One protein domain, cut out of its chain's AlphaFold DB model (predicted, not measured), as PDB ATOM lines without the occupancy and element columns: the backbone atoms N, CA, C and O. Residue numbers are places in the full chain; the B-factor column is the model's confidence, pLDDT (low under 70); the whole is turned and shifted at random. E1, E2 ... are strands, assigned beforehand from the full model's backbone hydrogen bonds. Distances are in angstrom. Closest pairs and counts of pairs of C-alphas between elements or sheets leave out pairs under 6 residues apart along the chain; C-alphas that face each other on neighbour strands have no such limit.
ATOM      1  N   GLN A 223      38.870 -18.080 121.643       91.56
ATOM      2  CA  GLN A 223      37.925 -17.027 121.288       91.56
ATOM      3  C   GLN A 223      37.897 -15.990 122.408       91.56
ATOM      4  O   GLN A 223      37.714 -16.343 123.575       91.56
ATOM      5  N   TYR A 224      38.063 -14.721 122.053       90.88
ATOM      6  CA  TYR A 224      38.122 -13.606 122.993       90.88
ATOM      7  C   TYR A 224      36.994 -12.625 122.705       90.88
ATOM      8  O   TYR A 224      36.703 -12.345 121.546       90.88
ATOM      9  N   ASN A 225      36.376 -12.089 123.753       89.06
ATOM     10  CA  ASN A 225      35.381 -11.032 123.623       89.06
ATOM     11  C   ASN A 225      35.955  -9.720 124.172       89.06
ATOM     12  O   ASN A 225      36.223  -9.624 125.371       89.06
ATOM     13  N   ALA A 226      36.137  -8.736 123.292       86.31
ATOM     14  CA  ALA A 226      36.686  -7.423 123.611       86.31
ATOM     15  C   ALA A 226      35.747  -6.601 124.503       86.31
ATOM     16  O   ALA A 226      36.203  -5.909 125.414       86.31
ATOM     17  N   ASN A 227      34.429  -6.679 124.266       83.38
ATOM     18  CA  ASN A 227      33.413  -5.817 124.885       83.38
ATOM     19  C   ASN A 227      33.849  -4.332 124.942       83.38
ATOM     20  O   ASN A 227      33.726  -3.690 125.989       83.38
ATOM     21  N   GLY A 228      34.425  -3.809 123.854       76.81
ATOM     22  CA  GLY A 228      34.950  -2.444 123.771       76.81
ATOM     23  C   GLY A 228      36.275  -2.166 124.498       76.81
ATOM     24  O   GLY A 228      36.614  -0.998 124.660       76.81
ATOM     25  N   ASN A 229      37.014  -3.187 124.948       83.19
ATOM     26  CA  ASN A 229      38.305  -3.032 125.634       83.19
ATOM     27  C   ASN A 229      39.464  -3.635 124.832       83.19
ATOM     28  O   ASN A 229      39.267  -4.525 124.002       83.19
ATOM     29  N   ASP A 230      40.680  -3.204 125.164       89.00
ATOM     30  CA  ASP A 230      41.912  -3.829 124.688       89.00
ATOM     31  C   ASP A 230      42.070  -5.240 125.276       89.00
ATOM     32  O   ASP A 230      41.741  -5.495 126.440       89.00
ATOM     33  N   ILE A 231      42.622  -6.155 124.481       90.81
ATOM     34  CA  ILE A 231      42.912  -7.533 124.879       90.81
ATOM     35  C   ILE A 231      44.389  -7.817 124.617       90.81
ATOM     36  O   ILE A 231      44.920  -7.482 123.563       90.81
ATOM     37  N   SER A 232      45.040  -8.492 125.559       92.44
ATOM     38  CA  SER A 232      46.361  -9.085 125.363       92.44
ATOM     39  C   SER A 232      46.326 -10.537 125.822       92.44
ATOM     40  O   SER A 232      45.725 -10.842 126.858       92.44
ATOM     41  N   PHE A 233      46.911 -11.442 125.041       93.75
ATOM     42  CA  PHE A 233      46.964 -12.861 125.383       93.75
ATOM     43  C   PHE A 233      48.216 -13.541 124.833       93.75
ATOM     44  O   PHE A 233      48.686 -13.229 123.739       93.75
ATOM     45  N   ASP A 234      48.709 -14.515 125.595       94.50
ATOM     46  CA  ASP A 234      49.790 -15.407 125.191       94.50
ATOM     47  C   ASP A 234      49.222 -16.668 124.526       94.50
ATOM     48  O   ASP A 234      48.140 -17.147 124.883       94.50
ATOM     49  N   ALA A 235      49.965 -17.227 123.576       94.56
ATOM     50  CA  ALA A 235      49.622 -18.460 122.881       94.56
ATOM     51  C   ALA A 235      50.877 -19.264 122.512       94.56
ATOM     52  O   ALA A 235      52.010 -18.781 122.578       94.56
ATOM     53  N   ALA A 236      50.663 -20.517 122.112       93.50
ATOM     54  CA  ALA A 236      51.700 -21.387 121.582       93.50
ATOM     55  C   ALA A 236      51.161 -22.210 120.410       93.50
ATOM     56  O   ALA A 236      49.978 -22.552 120.371       93.50
ATOM     57  N   MET A 237      52.030 -22.544 119.464       93.50
ATOM     58  CA  MET A 237      51.688 -23.382 118.315       93.50
ATOM     59  C   MET A 237      52.871 -24.246 117.896       93.50
ATOM     60  O   MET A 237      54.017 -23.863 118.131       93.50
ATOM     61  N   SER A 238      52.606 -25.382 117.250       94.31
ATOM     62  CA  SER A 238      53.669 -26.147 116.596       94.31
ATOM     63  C   SER A 238      54.266 -25.326 115.458       94.31
ATOM     64  O   SER A 238      53.565 -24.564 114.780       94.31
ATOM     65  N   LYS A 239      55.560 -25.498 115.222       94.88
ATOM     66  CA  LYS A 239      56.241 -24.889 114.078       94.88
ATOM     67  C   LYS A 239      55.777 -25.522 112.757       94.88
ATOM     68  O   LYS A 239      55.203 -26.614 112.753       94.88
ATOM     69  N   LEU A 240      56.016 -24.837 111.638       94.44
ATOM     70  CA  LEU A 240      55.590 -25.250 110.290       94.44
ATOM     71  C   LEU A 240      54.082 -25.542 110.178       94.44
ATOM     72  O   LEU A 240      53.671 -26.541 109.585       94.44
ATOM     73  N   SER A 241      53.256 -24.694 110.794       95.25
ATOM     74  CA  SER A 241      51.804 -24.875 110.890       95.25
ATOM     75  C   SER A 241      51.059 -23.535 110.960       95.25
ATOM     76  O   SER A 241      51.677 -22.466 110.934       95.25
ATOM     77  N   SER A 242      49.725 -23.581 111.047       96.00
ATOM     78  CA  SER A 242      48.878 -22.407 111.299       96.00
ATOM     79  C   SER A 242      47.952 -22.614 112.498       96.00
ATOM     80  O   SER A 242      47.481 -23.718 112.760       96.00
ATOM     81  N   VAL A 243      47.648 -21.530 113.208       96.31
ATOM     82  CA  VAL A 243      46.692 -21.496 114.319       96.31
ATOM     83  C   VAL A 243      45.672 -20.378 114.116       96.31
ATOM     84  O   VAL A 243      45.974 -19.333 113.538       96.31
ATOM     85  N   PHE A 244      44.452 -20.614 114.599       97.44
ATOM     86  CA  PHE A 244      43.291 -19.766 114.357       97.44
ATOM     87  C   PHE A 244      42.736 -19.208 115.667       97.44
ATOM     88  O   PHE A 244      42.521 -19.956 116.623       97.44
ATOM     89  N   PHE A 245      42.425 -17.915 115.686       96.31
ATOM     90  CA  PHE A 245      41.762 -17.238 116.802       96.31
ATOM     91  C   PHE A 245      40.532 -16.483 116.315       96.31
ATOM     92  O   PHE A 245      40.435 -16.128 115.139       96.31
ATOM     93  N   LYS A 246      39.609 -16.198 117.234       95.06
ATOM     94  CA  LYS A 246      38.481 -15.298 116.977       95.06
ATOM     95  C   LYS A 246      38.426 -14.215 118.045       95.06
ATOM     96  O   LYS A 246      38.450 -14.528 119.234       95.06
ATOM     97  N   ILE A 247      38.329 -12.960 117.631       93.75
ATOM     98  CA  ILE A 247      38.037 -11.831 118.516       93.75
ATOM     99  C   ILE A 247      36.647 -11.321 118.158       93.75
ATOM    100  O   ILE A 247      36.365 -11.066 116.992       93.75
ATOM    101  N   THR A 248      35.769 -11.203 119.144       91.81
ATOM    102  CA  THR A 248      34.408 -10.688 118.974       91.81
ATOM    103  C   THR A 248      34.187  -9.463 119.841       91.81
ATOM    104  O   THR A 248      34.831  -9.291 120.876       91.81
ATOM    105  N   ASP A 249      33.240  -8.624 119.447       84.75
ATOM    106  CA  ASP A 249      32.711  -7.573 120.302       84.75
ATOM    107  C   ASP A 249      31.189  -7.555 120.193       84.75
ATOM    108  O   ASP A 249      30.606  -7.073 119.221       84.75
ATOM    109  N   GLY A 250      30.532  -8.099 121.218       80.38
ATOM    110  CA  GLY A 250      29.074  -8.134 121.275       80.38
ATOM    111  C   GLY A 250      28.430  -6.753 121.449       80.38
ATOM    112  O   GLY A 250      27.275  -6.582 121.067       80.38
ATOM    113  N   ALA A 251      29.153  -5.773 122.005       75.12
ATOM    114  CA  ALA A 251      28.637  -4.418 122.200       75.12
ATOM    115  C   ALA A 251      28.615  -3.634 120.883       75.12
ATOM    116  O   ALA A 251      27.665  -2.897 120.623       75.12
ATOM    117  N   ASN A 252      29.635  -3.838 120.047       74.12
ATOM    118  CA  ASN A 252      29.805  -3.144 118.770       74.12
ATOM    119  C   ASN A 252      29.428  -3.997 117.542       74.12
ATOM    120  O   ASN A 252      29.517  -3.506 116.422       74.12
ATOM    121  N   GLN A 253      28.977  -5.240 117.753       82.69
ATOM    122  CA  GLN A 253      28.467  -6.173 116.736       82.69
ATOM    123  C   GLN A 253      29.443  -6.473 115.587       82.69
ATOM    124  O   GLN A 253      29.061  -6.446 114.421       82.69
ATOM    125  N   TRP A 254      30.690  -6.810 115.911       84.69
ATOM    126  CA  TRP A 254      31.672  -7.261 114.919       84.69
ATOM    127  C   TRP A 254      32.469  -8.472 115.412       84.69
ATOM    128  O   TRP A 254      32.569  -8.735 116.617       84.69
ATOM    129  N   ASP A 255      33.049  -9.215 114.470       90.38
ATOM    130  CA  ASP A 255      34.045 -10.243 114.742       90.38
ATOM    131  C   ASP A 255      35.230 -10.182 113.766       90.38
ATOM    132  O   ASP A 255      35.152  -9.613 112.679       90.38
ATOM    133  N   VAL A 256      36.370 -10.705 114.219       93.56
ATOM    134  CA  VAL A 256      37.616 -10.793 113.456       93.56
ATOM    135  C   VAL A 256      38.217 -12.176 113.665       93.56
ATOM    136  O   VAL A 256      38.480 -12.594 114.798       93.56
ATOM    137  N   GLY A 257      38.453 -12.894 112.571       95.81
ATOM    138  CA  GLY A 257      39.274 -14.100 112.569       95.81
ATOM    139  C   GLY A 257      40.748 -13.740 112.451       95.81
ATOM    140  O   GLY A 257      41.107 -12.914 111.621       95.81
ATOM    141  N   LEU A 258      41.611 -14.368 113.245       96.69
ATOM    142  CA  LEU A 258      43.061 -14.241 113.111       96.69
ATOM    143  C   LEU A 258      43.661 -15.580 112.717       96.69
ATOM    144  O   LEU A 258      43.281 -16.622 113.252       96.69
ATOM    145  N   ILE A 259      44.630 -15.524 111.817       97.25
ATOM    146  CA  ILE A 259      45.387 -16.667 111.327       97.25
ATOM    147  C   ILE A 259      46.849 -16.332 111.565       97.25
ATOM    148  O   ILE A 259      47.340 -15.342 111.022       97.25
ATOM    149  N   VAL A 260      47.530 -17.126 112.384       96.69
ATOM    150  CA  VAL A 260      48.970 -16.995 112.630       96.69
ATOM    151  C   VAL A 260      49.655 -18.229 112.068       96.69
ATOM    152  O   VAL A 260      49.279 -19.350 112.404       96.69
ATOM    153  N   THR A 261      50.649 -18.020 111.215       96.06
ATOM    154  CA  THR A 261      51.439 -19.068 110.570       96.06
ATOM    155  C   THR A 261      52.884 -18.948 111.031       96.06
ATOM    156  O   THR A 261      53.472 -17.865 110.975       96.06
ATOM    157  N   ASN A 262      53.454 -20.067 111.469       95.00
ATOM    158  CA  ASN A 262      54.855 -20.183 111.851       95.00
ATOM    159  C   ASN A 262      55.566 -21.089 110.837       95.00
ATOM    160  O   ASN A 262      55.099 -22.191 110.552       95.00
ATOM    161  N   LEU A 263      56.680 -20.606 110.295       93.19
ATOM    162  CA  LEU A 263      57.496 -21.227 109.252       93.19
ATOM    163  C   LEU A 263      58.846 -21.733 109.778       93.19
ATOM    164  O   LEU A 263      59.670 -22.208 108.996       93.19
ATOM    165  N   GLU A 264      59.094 -21.630 111.085       92.56
ATOM    166  CA  GLU A 264      60.286 -22.195 111.701       92.56
ATOM    167  C   GLU A 264      60.313 -23.706 111.434       92.56
ATOM    168  O   GLU A 264      59.283 -24.378 111.361       92.56
ATOM    169  N   THR A 265      61.509 -24.263 111.263       90.50
ATOM    170  CA  THR A 265      61.647 -25.709 111.062       90.50
ATOM    171  C   THR A 265      61.510 -26.423 112.411       90.50
ATOM    172  O   THR A 265      62.277 -26.102 113.326       90.50
ATOM    173  N   PRO A 266      60.581 -27.385 112.566       92.19
ATOM    174  CA  PRO A 266      60.446 -28.144 113.799       92.19
ATOM    175  C   PRO A 266      61.642 -29.073 114.013       92.19
ATOM    176  O   PRO A 266      62.269 -29.556 113.063       92.19
ATOM    177  N   ALA A 267      61.923 -29.383 115.273       92.38
ATOM    178  CA  ALA A 267      62.811 -30.469 115.639       92.38
ATOM    179  C   ALA A 267      62.308 -31.796 115.054       92.38
ATOM    180  O   ALA A 267      61.111 -32.028 114.883       92.38
ATOM    181  N   VAL A 268      63.247 -32.689 114.756       87.50
ATOM    182  CA  VAL A 268      62.947 -34.024 114.245       87.50
ATOM    183  C   VAL A 268      62.952 -35.007 115.415       87.50
ATOM    184  O   VAL A 268      63.893 -35.034 116.210       87.50
ATOM    185  N   THR A 269      61.908 -35.822 115.522       83.12
ATOM    186  CA  THR A 269      61.813 -36.930 116.479       83.12
ATOM    187  C   THR A 269      62.891 -37.992 116.203       83.12
ATOM    188  O   THR A 269      63.408 -38.077 115.087       83.12
ATOM    189  N   PRO A 270      63.203 -38.887 117.159       77.38
ATOM    190  CA  PRO A 270      64.119 -40.009 116.916       77.38
ATOM    191  C   PRO A 270      63.718 -40.926 115.747       77.38
ATOM    192  O   PRO A 270      64.558 -41.664 115.242       77.38
ATOM    193  N   TYR A 271      62.452 -40.871 115.322       69.12
ATOM    194  CA  TYR A 271      61.893 -41.647 114.215       69.12
ATOM    195  C   TYR A 271      61.951 -40.917 112.864       69.12
ATOM    196  O   TYR A 271      61.499 -41.458 111.864       69.12
ATOM    197  N   GLY A 272      62.507 -39.700 112.808       70.19
ATOM    198  CA  GLY A 272      62.722 -38.966 111.556       70.19
ATOM    199  C   GLY A 272      61.598 -38.009 111.142       70.19
ATOM    200  O   GLY A 272      61.797 -37.239 110.203       70.19
ATOM    201  N   ASN A 273      60.472 -37.995 111.861       77.00
ATOM    202  CA  ASN A 273      59.337 -37.095 111.612       77.00
ATOM    203  C   ASN A 273      59.458 -35.792 112.406       77.00
ATOM    204  O   ASN A 273      60.047 -35.801 113.488       77.00
ATOM    205  N   TYR A 274      58.864 -34.698 111.923       89.12
ATOM    206  CA  TYR A 274      58.783 -33.457 112.699       89.12
ATOM    207  C   TYR A 274      57.962 -33.636 113.976       89.12
ATOM    208  O   TYR A 274      56.891 -34.242 113.962       89.12
ATOM    209  N   ASP A 275      58.489 -33.112 115.081       91.38
ATOM    210  CA  ASP A 275      57.880 -33.213 116.401       91.38
ATOM    211  C   ASP A 275      56.774 -32.157 116.561       91.38
ATOM    212  O   ASP A 275      57.079 -30.962 116.605       91.38
ATOM    213  N   PRO A 276      55.493 -32.552 116.692       92.50
ATOM    214  CA  PRO A 276      54.414 -31.602 116.952       92.50
ATOM    215  C   PRO A 276      54.513 -30.942 118.337       92.50
ATOM    216  O   PRO A 276      53.835 -29.952 118.589       92.50
ATOM    217  N   ASN A 277      55.343 -31.462 119.245       93.69
ATOM    218  CA  ASN A 277      55.566 -30.858 120.559       93.69
ATOM    219  C   ASN A 277      56.670 -29.791 120.546       93.69
ATOM    220  O   ASN A 277      56.844 -29.099 121.552       93.69
ATOM    221  N   ASP A 278      57.402 -29.628 119.435       95.06
ATOM    222  CA  ASP A 278      58.309 -28.494 119.253       95.06
ATOM    223  C   ASP A 278      57.502 -27.235 118.914       95.06
ATOM    224  O   ASP A 278      57.255 -26.884 117.755       95.06
ATOM    225  N   VAL A 279      57.035 -26.590 119.980       94.62
ATOM    226  CA  VAL A 279      56.160 -25.425 119.924       94.62
ATOM    227  C   VAL A 279      56.936 -24.119 120.058       94.62
ATOM    228  O   VAL A 279      57.956 -24.039 120.743       94.62
ATOM    229  N   ALA A 280      56.403 -23.068 119.446       94.38
ATOM    230  CA  ALA A 280      56.862 -21.701 119.619       94.38
ATOM    231  C   ALA A 280      55.783 -20.864 120.323       94.38
ATOM    232  O   ALA A 280      54.589 -20.990 120.035       94.38
ATOM    233  N   THR A 281      56.206 -20.021 121.266       94.62
ATOM    234  CA  THR A 281      55.330 -19.136 122.046       94.62
ATOM    235  C   THR A 281      55.317 -17.728 121.471       94.62
ATOM    236  O   THR A 281      56.339 -17.240 120.991       94.62
ATOM    237  N   PHE A 282      54.179 -17.056 121.571       94.38
ATOM    238  CA  PHE A 282      53.991 -15.686 121.101       94.38
ATOM    239  C   PHE A 282      52.877 -15.005 121.891       94.38
ATOM    240  O   PHE A 282      52.131 -15.666 122.614       94.38
ATOM    241  N   SER A 283      52.732 -13.694 121.729       94.19
ATOM    242  CA  SER A 283      51.581 -12.971 122.271       94.19
ATOM    243  C   SER A 283      50.948 -12.045 121.244       94.19
ATOM    244  O   SER A 283      51.601 -11.595 120.296       94.19
ATOM    245  N   ILE A 284      49.659 -11.777 121.419       93.44
ATOM    246  CA  ILE A 284      48.884 -10.859 120.589       93.44
ATOM    247  C   ILE A 284      48.346  -9.747 121.476       93.44
ATOM    248  O   ILE A 284      47.725 -10.017 122.501       93.44
ATOM    249  N   ASP A 285      48.529  -8.507 121.029       90.62
ATOM    250  CA  ASP A 285      47.824  -7.348 121.568       90.62
ATOM    251  C   ASP A 285      46.807  -6.867 120.534       90.62
ATOM    252  O   ASP A 285      47.175  -6.541 119.404       90.62
ATOM    253  N   ALA A 286      45.538  -6.815 120.920       91.12
ATOM    254  CA  ALA A 286      44.441  -6.263 120.139       91.12
ATOM    255  C   ALA A 286      43.907  -5.018 120.853       91.12
ATOM    256  O   ALA A 286      43.426  -5.096 121.980       91.12
ATOM    257  N   VAL A 287      44.016  -3.869 120.194       87.25
ATOM    258  CA  VAL A 287      43.672  -2.555 120.741       87.25
ATOM    259  C   VAL A 287      42.450  -2.016 120.012       87.25
ATOM    260  O   VAL A 287      42.421  -1.991 118.775       87.25
ATOM    261  N   ALA A 288      41.446  -1.589 120.776       83.12
ATOM    262  CA  ALA A 288      40.232  -1.000 120.229       83.12
ATOM    263  C   ALA A 288      40.528   0.391 119.643       83.12
ATOM    264  O   ALA A 288      41.159   1.234 120.281       83.12
ATOM    265  N   ILE A 289      40.056   0.645 118.421       77.00
ATOM    266  CA  ILE A 289      40.181   1.954 117.772       77.00
ATOM    267  C   ILE A 289      38.999   2.819 118.198       77.00
ATOM    268  O   ILE A 289      37.843   2.501 117.908       77.00
ATOM    269  N   LEU A 290      39.292   3.935 118.863       69.38
ATOM    270  CA  LEU A 290      38.260   4.874 119.296       69.38
ATOM    271  C   LEU A 290      37.679   5.649 118.092       69.38
ATOM    272  O   LEU A 290      38.411   5.925 117.137       69.38
ATOM    273  N   PRO A 291      36.393   6.049 118.107       64.38
ATOM    274  CA  PRO A 291      35.764   6.770 116.992       64.38
ATOM    275  C   PRO A 291      36.523   8.032 116.549       64.38
ATOM    276  O   PRO A 291      36.660   8.305 115.360       64.38
ATOM    277  N   GLU A 292      37.085   8.789 117.488       59.03
ATOM    278  CA  GLU A 292      37.910   9.970 117.220       59.03
ATOM    279  C   GLU A 292      39.274   9.644 116.590       59.03
ATOM    280  O   GLU A 292      39.903  10.517 115.988       59.03
ATOM    281  N   GLN A 293      39.729   8.393 116.704       56.72
ATOM    282  CA  GLN A 293      40.957   7.890 116.092       56.72
ATOM    283  C   GLN A 293      40.731   7.367 114.665       56.72
ATOM    284  O   GLN A 293      41.690   7.241 113.908       56.72
ATOM    285  N   GLN A 294      39.478   7.126 114.253       54.78
ATOM    286  CA  GLN A 294      39.148   6.624 112.910       54.78
ATOM    287  C   GLN A 294      39.518   7.599 111.777       54.78
ATOM    288  O   GLN A 294      39.667   7.163 110.634       54.78
ATOM    289  N   PHE A 295      39.677   8.893 112.085       41.16
ATOM    290  CA  PHE A 295      39.900   9.975 111.116       41.16
ATOM    291  C   PHE A 295      41.376  10.306 110.838       41.16
ATOM    292  O   PHE A 295      41.648  11.136 109.971       41.16
ATOM    293  N   TRP A 296      42.331   9.686 111.539       45.53
ATOM    294  CA  TRP A 296      43.760   9.884 111.273       45.53
ATOM    295  C   TRP A 296      44.213   8.863 110.221       45.53
ATOM    296  O   TRP A 296      44.216   7.656 110.463       45.53
ATOM    297  N   SER A 297      44.528   9.348 109.017       42.78
ATOM    298  CA  SER A 297      44.732   8.545 107.802       42.78
ATOM    299  C   SER A 297      46.010   7.700 107.772       42.78
ATOM    300  O   SER A 297      46.086   6.767 106.974       42.78
ATOM    301  N   ASP A 298      46.988   7.935 108.653       44.72
ATOM    302  CA  ASP A 298      48.365   7.483 108.385       44.72
ATOM    303  C   ASP A 298      49.045   6.625 109.457       44.72
ATOM    304  O   ASP A 298      50.127   6.093 109.209       44.72
ATOM    305  N   ASP A 299      48.417   6.363 110.600       45.88
ATOM    306  CA  ASP A 299      49.148   5.705 111.678       45.88
ATOM    307  C   ASP A 299      49.032   4.172 111.614       45.88
ATOM    308  O   ASP A 299      48.203   3.529 112.257       45.88
ATOM    309  N   VAL A 300      50.009   3.556 110.937       49.34
ATOM    310  CA  VAL A 300      50.817   2.575 111.681       49.34
ATOM    311  C   VAL A 300      51.169   3.295 112.980       49.34
ATOM    312  O   VAL A 300      51.818   4.334 112.913       49.34
ATOM    313  N   PHE A 301      50.694   2.850 114.144       47.62
ATOM    314  CA  PHE A 301      51.020   3.540 115.395       47.62
ATOM    315  C   PHE A 301      52.531   3.377 115.643       47.62
ATOM    316  O   PHE A 301      52.999   2.403 116.245       47.62
ATOM    317  N   LEU A 302      53.306   4.331 115.113       44.16
ATOM    318  CA  LEU A 302      54.753   4.274 114.868       44.16
ATOM    319  C   LEU A 302      55.596   4.318 116.148       44.16
ATOM    320  O   LEU A 302      56.822   4.311 116.086       44.16
ATOM    321  N   MET A 303      54.959   4.283 117.317       41.47
ATOM    322  CA  MET A 303      55.649   4.114 118.591       41.47
ATOM    323  C   MET A 303      55.635   2.665 119.108       41.47
ATOM    324  O   MET A 303      56.551   2.312 119.843       41.47
ATOM    325  N   ASN A 304      54.688   1.803 118.684       49.94
ATOM    326  CA  ASN A 304      54.459   0.495 119.331       49.94
ATOM    327  C   ASN A 304      54.263  -0.730 118.412       49.94
ATOM    328  O   ASN A 304      54.116  -1.825 118.953       49.94
ATOM    329  N   ARG A 305      54.329  -0.620 117.073       65.62
ATOM    330  CA  ARG A 305      54.174  -1.766 116.132       65.62
ATOM    331  C   ARG A 305      52.757  -2.387 116.086       65.62
ATOM    332  O   ARG A 305      52.636  -3.596 115.921       65.62
ATOM    333  N   LEU A 306      51.703  -1.578 116.243       72.12
ATOM    334  CA  LEU A 306      50.300  -1.970 116.014       72.12
ATOM    335  C   LEU A 306      49.898  -1.685 114.559       72.12
ATOM    336  O   LEU A 306      50.211  -0.611 114.039       72.12
ATOM    337  N   VAL A 307      49.178  -2.616 113.934       76.12
ATOM    338  CA  VAL A 307      48.658  -2.506 112.564       76.12
ATOM    339  C   VAL A 307      47.136  -2.504 112.610       76.12
ATOM    340  O   VAL A 307      46.529  -3.413 113.169       76.12
ATOM    341  N   ARG A 308      46.507  -1.484 112.026       78.19
ATOM    342  CA  ARG A 308      45.048  -1.430 111.873       78.19
ATOM    343  C   ARG A 308      44.584  -2.570 110.962       78.19
ATOM    344  O   ARG A 308      45.059  -2.659 109.837       78.19
ATOM    345  N   VAL A 309      43.672  -3.410 111.449       79.50
ATOM    346  CA  VAL A 309      43.142  -4.566 110.698       79.50
ATOM    347  C   VAL A 309      41.712  -4.367 110.208       79.50
ATOM    348  O   VAL A 309      41.286  -5.091 109.323       79.50
ATOM    349  N   ASN A 310      40.968  -3.423 110.797       78.19
ATOM    350  CA  ASN A 310      39.665  -2.963 110.309       78.19
ATOM    351  C   ASN A 310      39.297  -1.606 110.956       78.19
ATOM    352  O   ASN A 310      40.151  -0.866 111.449       78.19
ATOM    353  N   HIS A 311      38.013  -1.237 110.954       77.88
ATOM    354  CA  HIS A 311      37.508   0.016 111.534       77.88
ATOM    355  C   HIS A 311      37.462   0.045 113.070       77.88
ATOM    356  O   HIS A 311      37.271   1.118 113.647       77.88
ATOM    357  N   HIS A 312      37.635  -1.107 113.716       81.56
ATOM    358  CA  HIS A 312      37.440  -1.309 115.150       81.56
ATOM    359  C   HIS A 312      38.706  -1.757 115.884       81.56
ATOM    360  O   HIS A 312      38.798  -1.540 117.088       81.56
ATOM    361  N   LEU A 313      39.676  -2.359 115.190       85.25
ATOM    362  CA  LEU A 313      40.844  -2.978 115.811       85.25
ATOM    363  C   LEU A 313      42.163  -2.620 115.128       85.25
ATOM    364  O   LEU A 313      42.285  -2.607 113.898       85.25
ATOM    365  N   ALA A 314      43.182  -2.437 115.964       84.94
ATOM    366  CA  ALA A 314      44.583  -2.545 115.594       84.94
ATOM    367  C   ALA A 314      45.234  -3.696 116.367       84.94
ATOM    368  O   ALA A 314      44.975  -3.881 117.552       84.94
ATOM    369  N   ILE A 315      46.073  -4.481 115.695       87.75
ATOM    370  CA  ILE A 315      46.646  -5.713 116.236       87.75
ATOM    371  C   ILE A 315      48.165  -5.692 116.110       87.75
ATOM    372  O   ILE A 315      48.732  -5.176 115.144       87.75
ATOM    373  N   ARG A 316      48.833  -6.265 117.108       85.69
ATOM    374  CA  ARG A 316      50.268  -6.531 117.123       85.69
ATOM    375  C   ARG A 316      50.510  -7.998 117.453       85.69
ATOM    376  O   ARG A 316      49.957  -8.509 118.420       85.69
ATOM    377  N   LEU A 317      51.395  -8.630 116.683       89.69
ATOM    378  CA  LEU A 317      51.989  -9.921 117.017       89.69
ATOM    379  C   LEU A 317      53.376  -9.706 117.644       89.69
ATOM    380  O   LEU A 317      54.230  -9.031 117.057       89.69
ATOM    381  N   ASN A 318      53.605 -10.292 118.817       88.56
ATOM    382  CA  ASN A 318      54.887 -10.287 119.511       88.56
ATOM    383  C   ASN A 318      55.519 -11.680 119.433       88.56
ATOM    384  O   ASN A 318      55.004 -12.635 120.012       88.56
ATOM    385  N   VAL A 319      56.642 -11.772 118.723       88.25
ATOM    386  CA  VAL A 319      57.424 -13.000 118.514       88.25
ATOM    387  C   VAL A 319      58.913 -12.702 118.654       88.25
ATOM    388  O   VAL A 319      59.354 -11.582 118.365       88.25
ATOM    389  N   ASP A 320      59.686 -13.713 119.043       76.75
ATOM    390  CA  ASP A 320      61.140 -13.600 119.197       76.75
ATOM    391  C   ASP A 320      61.864 -13.584 117.837       76.75
ATOM    392  O   ASP A 320      62.681 -12.697 117.575       76.75
ATOM    393  N   GLN A 321      61.534 -14.527 116.943       74.31
ATOM    394  CA  GLN A 321      62.135 -14.676 115.608       74.31
ATOM    395  C   GLN A 321      61.181 -14.181 114.523       74.31
ATOM    396  O   GLN A 321      60.321 -14.903 114.051       74.31
ATOM    397  N   LYS A 322      61.310 -12.925 114.097       76.06
ATOM    398  CA  LYS A 322      60.293 -12.302 113.231       76.06
ATOM    399  C   LYS A 322      60.216 -12.830 111.799       76.06
ATOM    400  O   LYS A 322      59.177 -12.664 111.173       76.06
ATOM    401  N   ASN A 323      61.304 -13.376 111.262       77.25
ATOM    402  CA  ASN A 323      61.407 -13.664 109.827       77.25
ATOM    403  C   ASN A 323      60.558 -14.866 109.390       77.25
ATOM    404  O   ASN A 323      60.212 -14.967 108.217       77.25
ATOM    405  N   ASP A 324      60.197 -15.728 110.338       87.06
ATOM    406  CA  ASP A 324      59.507 -16.991 110.082       87.06
ATOM    407  C   ASP A 324      58.048 -16.965 110.551       87.06
ATOM    408  O   ASP A 324      57.422 -18.004 110.727       87.06
ATOM    409  N   TRP A 325      57.485 -15.781 110.784       90.50
ATOM    410  CA  TRP A 325      56.127 -15.633 111.300       90.50
ATOM    411  C   TRP A 325      55.303 -14.744 110.395       90.50
ATOM    412  O   TRP A 325      55.778 -13.712 109.924       90.50
ATOM    413  N   PHE A 326      54.049 -15.130 110.195       90.31
ATOM    414  CA  PHE A 326      53.082 -14.410 109.381       90.31
ATOM    415  C   PHE A 326      51.738 -14.376 110.094       90.31
ATOM    416  O   PHE A 326      51.365 -15.333 110.772       90.31
ATOM    417  N   ALA A 327      50.999 -13.280 109.948       92.94
ATOM    418  CA  ALA A 327      49.660 -13.194 110.505       92.94
ATOM    419  C   ALA A 327      48.710 -12.378 109.634       92.94
ATOM    420  O   ALA A 327      49.059 -11.307 109.128       92.94
ATOM    421  N   ARG A 328      47.496 -12.908 109.478       92.50
ATOM    422  CA  ARG A 328      46.399 -12.319 108.710       92.50
ATOM    423  C   ARG A 328      45.159 -12.195 109.587       92.50
ATOM    424  O   ARG A 328      44.889 -13.063 110.415       92.50
ATOM    425  N   ALA A 329      44.420 -11.114 109.405       92.56
ATOM    426  CA  ALA A 329      43.107 -10.891 109.984       92.56
ATOM    427  C   ALA A 329      42.052 -10.998 108.882       92.56
ATOM    428  O   ALA A 329      42.309 -10.578 107.758       92.56
ATOM    429  N   VAL A 330      40.887 -11.550 109.202       93.06
ATOM    430  CA  VAL A 330      39.726 -11.619 108.313       93.06
ATOM    431  C   VAL A 330      38.547 -10.965 109.020       93.06
ATOM    432  O   VAL A 330      38.213 -11.360 110.140       93.06
ATOM    433  N   THR A 331      37.932  -9.978 108.375       90.12
ATOM    434  CA  THR A 331      36.741  -9.274 108.875       90.12
ATOM    435  C   THR A 331      35.596  -9.484 107.895       90.12
ATOM    436  O   THR A 331      35.780  -9.257 106.704       90.12
ATOM    437  N   PHE A 332      34.421  -9.884 108.386       86.69
ATOM    438  CA  PHE A 332      33.205  -9.985 107.575       86.69
ATOM    439  C   PHE A 332      32.333  -8.733 107.735       86.69
ATOM    440  O   PHE A 332      32.111  -8.246 108.844       86.69
ATOM    441  N   TYR A 333      31.798  -8.246 106.617       81.19
ATOM    442  CA  TYR A 333      30.856  -7.128 106.500       81.19
ATOM    443  C   TYR A 333      29.464  -7.604 106.047       81.19
ATOM    444  O   TYR A 333      28.687  -6.850 105.466       81.19
ATOM    445  N   GLY A 334      29.149  -8.874 106.310       73.94
ATOM    446  CA  GLY A 334      27.949  -9.578 105.864       73.94
ATOM    447  C   GLY A 334      28.272 -11.042 105.560       73.94
ATOM    448  O   GLY A 334      29.353 -11.519 105.894       73.94
ATOM    449  N   ASP A 335      27.349 -11.744 104.902       68.19
ATOM    450  CA  ASP A 335      27.514 -13.180 104.621       68.19
ATOM    451  C   ASP A 335      28.557 -13.472 103.523       68.19
ATOM    452  O   ASP A 335      29.094 -14.574 103.469       68.19
ATOM    453  N   ALA A 336      28.846 -12.505 102.642       67.06
ATOM    454  CA  ALA A 336      29.738 -12.692 101.489       67.06
ATOM    455  C   ALA A 336      30.838 -11.628 101.353       67.06
ATOM    456  O   ALA A 336      31.834 -11.866 100.673       67.06
ATOM    457  N   ASP A 337      30.676 -10.471 101.994       81.88
ATOM    458  CA  ASP A 337      31.647  -9.385 101.921       81.88
ATOM    459  C   ASP A 337      32.661  -9.541 103.052       81.88
ATOM    460  O   ASP A 337      32.292  -9.542 104.228       81.88
ATOM    461  N   TYR A 338      33.940  -9.673 102.710       87.12
ATOM    462  CA  TYR A 338      35.017  -9.800 103.682       87.12
ATOM    463  C   TYR A 338      36.275  -9.050 103.239       87.12
ATOM    464  O   TYR A 338      36.527  -8.871 102.049       87.12
ATOM    465  N   GLU A 339      37.087  -8.658 104.214       82.75
ATOM    466  CA  GLU A 339      38.418  -8.079 104.024       82.75
ATOM    467  C   GLU A 339      39.454  -8.990 104.685       82.75
ATOM    468  O   GLU A 339      39.215  -9.534 105.770       82.75
ATOM    469  N   VAL A 340      40.609  -9.158 104.040       84.44
ATOM    470  CA  VAL A 340      41.754  -9.875 104.612       84.44
ATOM    471  C   VAL A 340      42.909  -8.890 104.756       84.44
ATOM    472  O   VAL A 340      43.334  -8.295 103.781       84.44
ATOM    473  N   VAL A 341      43.482  -8.753 105.947       79.31
ATOM    474  CA  VAL A 341      44.620  -7.850 106.185       79.31
ATOM    475  C   VAL A 341      45.800  -8.649 106.705       79.31
ATOM    476  O   VAL A 341      45.718  -9.273 107.763       79.31
ATOM    477  N   GLN A 342      46.929  -8.631 105.993       81.62
ATOM    478  CA  GLN A 342      48.180  -9.161 106.536       81.62
ATOM    479  C   GLN A 342      48.825  -8.117 107.449       81.62
ATOM    480  O   GLN A 342      49.240  -7.056 106.992       81.62
ATOM    481  N   PHE A 343      48.944  -8.438 108.735       80.88
ATOM    482  CA  PHE A 343      49.493  -7.528 109.740       80.88
ATOM    483  C   PHE A 343      50.862  -7.960 110.283       80.88
ATOM    484  O   PHE A 343      51.488  -7.210 111.035       80.88
ATOM    485  N   PHE A 344      51.354  -9.147 109.905       81.38
ATOM    486  CA  PHE A 344      52.700  -9.607 110.248       81.38
ATOM    487  C   PHE A 344      53.316 -10.504 109.141       81.38
ATOM    488  O   PHE A 344      52.566 -11.285 108.551       81.38
ATOM    489  N   PRO A 345      54.638 -10.423 108.853       70.69
ATOM    490  CA  PRO A 345      55.545  -9.384 109.325       70.69
ATOM    491  C   PRO A 345      55.070  -8.031 108.801       70.69
ATOM    492  O   PRO A 345      54.533  -7.922 107.700       70.69
ATOM    493  N   MET A 346      55.223  -6.991 109.621       56.19
ATOM    494  CA  MET A 346      55.006  -5.634 109.142       56.19
ATOM    495  C   MET A 346      56.138  -5.362 108.165       56.19
ATOM    496  O   MET A 346      57.276  -5.142 108.588       56.19
ATOM    497  N   TYR A 347      55.856  -5.444 106.871       51.62
ATOM    498  CA  TYR A 347      56.859  -5.090 105.894       51.62
ATOM    499  C   TYR A 347      57.252  -3.628 106.153       51.62
ATOM    500  O   TYR A 347      56.366  -2.769 106.213       51.62
TER     501      TYR A 347
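Overview. This is residues 223 to 347 of the 450 residues of the protein "T9SS type A sorting domain-containing protein" of bacterium (UniProt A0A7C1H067). Two strongly twisted sheets lie face to face as a sandwich, five strands over three, with their strands running roughly along the length of the body. The link of residues 263 to 278 reaches out past one end, and the link of residues 289 to 312 loops out at the other. The printed part has 125 residues with eight named strands, E1 to E8 along the chain, and no named helix; the class is all strand, though under half of the residues are in named elements. The sheet E1 E3 E4 E7 E8, in that order, is mixed, and the sheet E2 E5 E6 is antiparallel. The whole is compact, with a radius of gyration of the C-alphas of 16.0 A, and elongated, spanning 56 by 33 by 24 A.

Along the chain. E1, residues 223 to 225, begins with C-alpha 223 at (37.925, -17.027, 121.288). E2 is residues 231 to 238, 23.0 A long, and E3 is residues 241 to 249, 27.4 A. E4, residues 254 to 262, measures 26.7 A. E5, residues 279 to 288, is the longest strand at 29.2 A and begins with C-alpha 279 at (56.160, -25.425, 119.924). E6 is residues 313 to 318, 16.3 A, and E7 is residues 325 to 332, 23.9 A. E8, residues 338 to 344, measures 18.9 A and ends with C-alpha 344 at (52.700, -9.607, 110.248).

Arrangement. In the larger sheet E1 is an edge strand, parallel to E3 at 23 degrees, with N 224 and O 246 2.9 A apart. E3 and E4 are an antiparallel hairpin, with N 243 and O 260 at 2.8 A. E4 and E7 are antiparallel, with N 259 and O 328 at 2.8 A. E7 and the edge strand E8 form a hairpin, with N 329 and O 341 at 2.8 A. In the other sheet E5 is the inner strand, antiparallel to E2, with N 231 and O 286 at 2.8 A, and in a hairpin with E6, with N 287 and O 314 at 2.8 A. The parts of the two sheets that face each other are 9.2 A centre to centre, and their strands stand at 26 degrees. The closest C-alphas of E6 and E8 are those of Leu 317 and Phe 344, 6.8 A apart.

Size, cuts and confidence. The C-alphas farthest apart are those of Tyr 271 and Glu 292, 57.0 A. The printed part has no cut. The links E4 to E5 and E5 to E6 are long. Mean pLDDT of the printed part is 81.9; residues 271, 290 to 305, 335 to 336 and 346 to 347 are under 70.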